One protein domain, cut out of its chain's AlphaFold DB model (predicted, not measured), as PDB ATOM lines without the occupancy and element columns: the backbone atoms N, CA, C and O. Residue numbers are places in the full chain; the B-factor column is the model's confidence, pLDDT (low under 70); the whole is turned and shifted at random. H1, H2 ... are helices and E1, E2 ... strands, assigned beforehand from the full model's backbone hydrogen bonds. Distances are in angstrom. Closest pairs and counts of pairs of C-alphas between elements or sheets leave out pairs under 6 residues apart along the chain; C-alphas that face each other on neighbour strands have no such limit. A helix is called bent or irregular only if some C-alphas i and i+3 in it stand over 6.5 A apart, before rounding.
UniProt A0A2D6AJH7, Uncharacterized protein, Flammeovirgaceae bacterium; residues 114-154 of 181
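This is residues 114 to 154 of the 181 residues of an uncharacterized protein of Flammeovirgaceae bacterium (UniProt A0A2D6AJH7). This is a loose, flat loop of chain with one helix, H1: two short strands, E1 and E2, meet at a point, and from E1 the backbone runs out through residues 119 to 128 to a far turn, then comes back through H1 toward E2. The turn, residues 127 to 133, of which 129 to 133 belong to H1, sticks out free. The printed part has 41 residues, with one named helix and two named strands in the order E1, H1, E2, and the class is mixed, helices and strands. The whole is loose, with a radius of gyration of the C-alphas of 11.5 A and spans of 34 by 27 by 13 A.

E1, residues 116 to 118, and E2, residues 148 to 150, meet only at a point, where the C-alphas of Cys 117 and Lys 149 face each other at 5.4 A. A short link of 10 residues joins E1 to H1, residues 129 to 143. A tight link of 4 residues joins H1 to E2. In H1 every O i to N i+4 pair is within hydrogen-bond range.

E1 begins at C-alpha 116 (22.324, -47.514, -28.630) and measures 6.1 A from first to last C-alpha. H1 begins at C-alpha 129 (4.769, -32.336, -45.832), measures 21.6 A and is not bent. E2 measures 6.2 A and ends at C-alpha 150 (20.290, -47.085, -34.303).

The two C-alphas farthest apart, those of Lys 114 and Pro 129, are 33.9 A from each other. The printed part has no cut, and neither link is long. The mean pLDDT of the printed part is 76.4, and residues 114 to 121 and 150 to 154 are under 70.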
ATOM      1  N   LYS A 114      27.989 -51.726 -29.740       57.00
ATOM      2  CA  LYS A 114      26.750 -51.906 -28.975       57.00
ATOM      3  C   LYS A 114      25.657 -51.014 -29.580       57.00
ATOM      4  O   LYS A 114      25.883 -49.809 -29.698       57.00
ATOM      5  N   PRO A 115      24.484 -51.555 -29.959       58.38
ATOM      6  CA  PRO A 115      23.378 -50.724 -30.413       58.38
ATOM      7  C   PRO A 115      22.957 -49.792 -29.276       58.38
ATOM      8  O   PRO A 115      22.763 -50.235 -28.143       58.38
ATOM      9  N   VAL A 116      22.816 -48.506 -29.585       65.25
ATOM     10  CA  VAL A 116      22.324 -47.514 -28.630       65.25
ATOM     11  C   VAL A 116      20.820 -47.387 -28.834       65.25
ATOM     12  O   VAL A 116      20.351 -47.120 -29.942       65.25
ATOM     13  N   CYS A 117      20.056 -47.620 -27.768       63.56
ATOM     14  CA  CYS A 117      18.620 -47.366 -27.767       63.56
ATOM     15  C   CYS A 117      18.399 -45.867 -27.577       63.56
ATOM     16  O   CYS A 117      18.728 -45.323 -26.524       63.56
ATOM     17  N   VAL A 118      17.841 -45.217 -28.592       68.19
ATOM     18  CA  VAL A 118      17.496 -43.799 -28.532       68.19
ATOM     19  C   VAL A 118      16.065 -43.688 -28.007       68.19
ATOM     20  O   VAL A 118      15.157 -44.278 -28.589       68.19
ATOM     21  N   ARG A 119      15.883 -42.992 -26.879       62.16
ATOM     22  CA  ARG A 119      14.561 -42.716 -26.284       62.16
ATOM     23  C   ARG A 119      14.025 -41.332 -26.643       62.16
ATOM     24  O   ARG A 119      12.823 -41.126 -26.606       62.16
ATOM     25  N   GLU A 120      14.916 -40.421 -27.017       66.88
ATOM     26  CA  GLU A 120      14.603 -39.035 -27.349       66.88
ATOM     27  C   GLU A 120      15.257 -38.709 -28.691       66.88
ATOM     28  O   GLU A 120      16.443 -38.976 -28.893       66.88
ATOM     29  N   THR A 121      14.479 -38.187 -29.638       67.88
ATOM     30  CA  THR A 121      14.968 -37.820 -30.969       67.88
ATOM     31  C   THR A 121      14.820 -36.326 -31.182       67.88
ATOM     32  O   THR A 121      13.710 -35.804 -31.168       67.88
ATOM     33  N   GLU A 122      15.929 -35.649 -31.455       70.38
ATOM     34  CA  GLU A 122      15.904 -34.285 -31.972       70.38
ATOM     35  C   GLU A 122      15.785 -34.341 -33.498       70.38
ATOM     36  O   GLU A 122      16.690 -34.806 -34.199       70.38
ATOM     37  N   PHE A 123      14.649 -33.897 -34.034       74.75
ATOM     38  CA  PHE A 123      14.457 -33.793 -35.475       74.75
ATOM     39  C   PHE A 123      14.862 -32.409 -35.984       74.75
ATOM     40  O   PHE A 123      14.484 -31.377 -35.433       74.75
ATOM     41  N   THR A 124      15.560 -32.361 -37.118       78.25
ATOM     42  CA  THR A 124      15.706 -31.113 -37.880       78.25
ATOM     43  C   THR A 124      14.343 -30.674 -38.423       78.25
ATOM     44  O   THR A 124      13.575 -31.526 -38.886       78.25
ATOM     45  N   LYS A 125      14.068 -29.361 -38.441       74.44
ATOM     46  CA  LYS A 125      12.810 -28.784 -38.953       74.44
ATOM     47  C   LYS A 125      12.484 -29.332 -40.352       74.44
ATOM     48  O   LYS A 125      13.302 -29.231 -41.266       74.44
ATOM     49  N   ALA A 126      11.314 -29.952 -40.502       73.00
ATOM     50  CA  ALA A 126      10.886 -30.555 -41.760       73.00
ATOM     51  C   ALA A 126      10.512 -29.486 -42.797       73.00
ATOM     52  O   ALA A 126       9.765 -28.559 -42.504       73.00
ATOM     53  N   THR A 127      11.023 -29.634 -44.020       78.62
ATOM     54  CA  THR A 127      10.736 -28.732 -45.151       78.62
ATOM     55  C   THR A 127       9.621 -29.267 -46.056       78.62
ATOM     56  O   THR A 127       9.027 -28.507 -46.811       78.62
ATOM     57  N   THR A 128       9.324 -30.571 -45.991       89.31
ATOM     58  CA  THR A 128       8.344 -31.256 -46.848       89.31
ATOM     59  C   THR A 128       7.185 -31.833 -46.025       89.31
ATOM     60  O   THR A 128       7.409 -32.287 -44.899       89.31
ATOM     61  N   PRO A 129       5.950 -31.865 -46.566       87.44
ATOM     62  CA  PRO A 129       4.769 -32.336 -45.832       87.44
ATOM     63  C   PRO A 129       4.853 -33.823 -45.459       87.44
ATOM     64  O   PRO A 129       4.445 -34.215 -44.368       87.44
ATOM     65  N   GLU A 130       5.464 -34.645 -46.312       85.38
ATOM     66  CA  GLU A 130       5.701 -36.072 -46.050       85.38
ATOM     67  C   GLU A 130       6.599 -36.291 -44.825       85.38
ATOM     68  O   GLU A 130       6.389 -37.199 -44.021       85.38
ATOM     69  N   ARG A 131       7.586 -35.409 -44.634       82.06
ATOM     70  CA  ARG A 131       8.524 -35.490 -43.514       82.06
ATOM     71  C   ARG A 131       7.874 -35.091 -42.191       82.06
ATOM     72  O   ARG A 131       8.249 -35.644 -41.163       82.06
ATOM     73  N   VAL A 132       6.888 -34.193 -42.219       87.62
ATOM     74  CA  VAL A 132       6.086 -33.825 -41.038       87.62
ATOM     75  C   VAL A 132       5.251 -35.017 -40.563       87.62
ATOM     76  O   VAL A 132       5.261 -35.340 -39.378       87.62
ATOM     77  N   GLN A 133       4.587 -35.720 -41.485       89.56
ATOM     78  CA  GLN A 133       3.801 -36.914 -41.150       89.56
ATOM     79  C   GLN A 133       4.680 -38.010 -40.541       89.56
ATOM     80  O   GLN A 133       4.335 -38.602 -39.517       89.56
ATOM     81  N   LEU A 134       5.858 -38.233 -41.126       85.94
ATOM     82  CA  LEU A 134       6.807 -39.216 -40.621       85.94
ATOM     83  C   LEU A 134       7.342 -38.848 -39.229       85.94
ATOM     84  O   LEU A 134       7.455 -39.728 -38.383       85.94
ATOM     85  N   GLN A 135       7.615 -37.566 -38.962       86.81
ATOM     86  CA  GLN A 135       8.004 -37.097 -37.625       86.81
ATOM     87  C   GLN A 135       6.918 -37.400 -36.591       86.81
ATOM     88  O   GLN A 135       7.206 -38.059 -35.596       86.81
ATOM     89  N   SER A 136       5.661 -37.038 -36.876       88.62
ATOM     90  CA  SER A 136       4.548 -37.318 -35.959       88.62
ATOM     91  C   SER A 136       4.339 -38.813 -35.698       88.62
ATOM     92  O   SER A 136       4.066 -39.212 -34.568       88.62
ATOM     93  N   ALA A 137       4.518 -39.661 -36.715       90.12
ATOM     94  CA  ALA A 137       4.382 -41.108 -36.569       90.12
ATOM     95  C   ALA A 137       5.505 -41.711 -35.709       90.12
ATOM     96  O   ALA A 137       5.268 -42.627 -34.923       90.12
ATOM     97  N   VAL A 138       6.732 -41.194 -35.835       87.31
ATOM     98  CA  VAL A 138       7.867 -41.640 -35.018       87.31
ATOM     99  C   VAL A 138       7.706 -41.198 -33.562       87.31
ATOM    100  O   VAL A 138       7.983 -41.985 -32.662       87.31
ATOM    101  N   GLU A 139       7.216 -39.984 -33.316       87.44
ATOM    102  CA  GLU A 139       6.933 -39.490 -31.963       87.44
ATOM    103  C   GLU A 139       5.848 -40.317 -31.266       87.44
ATOM    104  O   GLU A 139       6.033 -40.718 -30.118       87.44
ATOM    105  N   GLN A 140       4.762 -40.651 -31.971       90.56
ATOM    106  CA  GLN A 140       3.724 -41.553 -31.456       90.56
ATOM    107  C   GLN A 140       4.292 -42.934 -31.117       90.56
ATOM    108  O   GLN A 140       4.079 -43.442 -30.020       90.56
ATOM    109  N   TYR A 141       5.092 -43.510 -32.016       87.50
ATOM    110  CA  TYR A 141       5.722 -44.809 -31.788       87.50
ATOM    111  C   TYR A 141       6.647 -44.820 -30.561       87.50
ATOM    112  O   TYR A 141       6.696 -45.808 -29.829       87.50
ATOM    113  N   LEU A 142       7.380 -43.730 -30.315       86.88
ATOM    114  CA  LEU A 142       8.216 -43.587 -29.121       86.88
ATOM    115  C   LEU A 142       7.373 -43.398 -27.849       86.88
ATOM    116  O   LEU A 142       7.714 -43.979 -26.817       86.88
ATOM    117  N   ALA A 143       6.265 -42.652 -27.920       85.06
ATOM    118  CA  ALA A 143       5.332 -42.469 -26.805       85.06
ATOM    119  C   ALA A 143       4.661 -43.787 -26.375       85.06
ATOM    120  O   ALA A 143       4.503 -44.035 -25.181       85.06
ATOM    121  N   ASP A 144       4.372 -44.674 -27.330       89.06
ATOM    122  CA  ASP A 144       3.833 -46.020 -27.089       89.06
ATOM    123  C   ASP A 144       4.877 -47.005 -26.514       89.06
ATOM    124  O   ASP A 144       4.593 -48.186 -26.300       89.06
ATOM    125  N   GLY A 145       6.105 -46.542 -26.250       84.00
ATOM    126  CA  GLY A 145       7.198 -47.350 -25.708       84.00
ATOM    127  C   GLY A 145       7.998 -48.115 -26.766       84.00
ATOM    128  O   GLY A 145       8.746 -49.040 -26.431       84.00
ATOM    129  N   GLY A 146       7.859 -47.750 -28.043       83.94
ATOM    130  CA  GLY A 146       8.662 -48.278 -29.139       83.94
ATOM    131  C   GLY A 146      10.154 -47.964 -28.979       83.94
ATOM    132  O   GLY A 146      10.553 -46.945 -28.421       83.94
ATOM    133  N   LEU A 147      11.013 -48.861 -29.473       80.94
ATOM    134  CA  LEU A 147      12.470 -48.740 -29.370       80.94
ATOM    135  C   LEU A 147      13.095 -48.718 -30.762       80.94
ATOM    136  O   LEU A 147      13.098 -49.729 -31.469       80.94
ATOM    137  N   ILE A 148      13.696 -47.589 -31.134       78.88
ATOM    138  CA  ILE A 148      14.436 -47.466 -32.390       78.88
ATOM    139  C   ILE A 148      15.890 -47.858 -32.138       78.88
ATOM    140  O   ILE A 148      16.631 -47.195 -31.408       78.88
ATOM    141  N   LYS A 149      16.312 -48.967 -32.753       73.31
ATOM    142  CA  LYS A 149      17.708 -49.407 -32.728       73.31
ATOM    143  C   LYS A 149      18.478 -48.666 -33.810       73.31
ATOM    144  O   LYS A 149      18.330 -48.970 -34.993       73.31
ATOM    145  N   ARG A 150      19.324 -47.719 -33.406       63.34
ATOM    146  CA  ARG A 150      20.290 -47.085 -34.303       63.34
ATOM    147  C   ARG A 150      21.627 -47.808 -34.176       63.34
ATOM    148  O   ARG A 150      22.185 -47.915 -33.086       63.34
ATOM    149  N   TYR A 151      22.145 -48.298 -35.296       60.97
ATOM    150  CA  TYR A 151      23.549 -48.687 -35.370       60.97
ATOM    151  C   TYR A 151      24.369 -47.399 -35.429       60.97
ATOM    152  O   TYR A 151      24.071 -46.512 -36.234       60.97
ATOM    153  N   VAL A 152      25.336 -47.256 -34.521       54.78
ATOM    154  CA  VAL A 152      26.224 -46.092 -34.462       54.78
ATOM    155  C   VAL A 152      27.132 -46.148 -35.689       54.78
ATOM    156  O   VAL A 152      28.198 -46.731 -35.620       54.78
ATOM    157  N   ILE A 153      26.639 -45.572 -36.790       57.66
ATOM    158  CA  ILE A 153      27.371 -45.079 -37.964       57.66
ATOM    159  C   ILE A 153      28.155 -46.167 -38.739       57.66
ATOM    160  O   ILE A 153      29.024 -46.852 -38.213       57.66
ATOM    161  N   GLN A 154      27.870 -46.308 -40.042       49.00
ATOM    162  CA  GLN A 154      28.857 -46.888 -40.963       49.00
ATOM    163  C   GLN A 154      30.116 -46.025 -40.868       49.00
ATOM    164  O   GLN A 154      29.956 -44.810 -40.994       49.00
TER     165      GLN A 154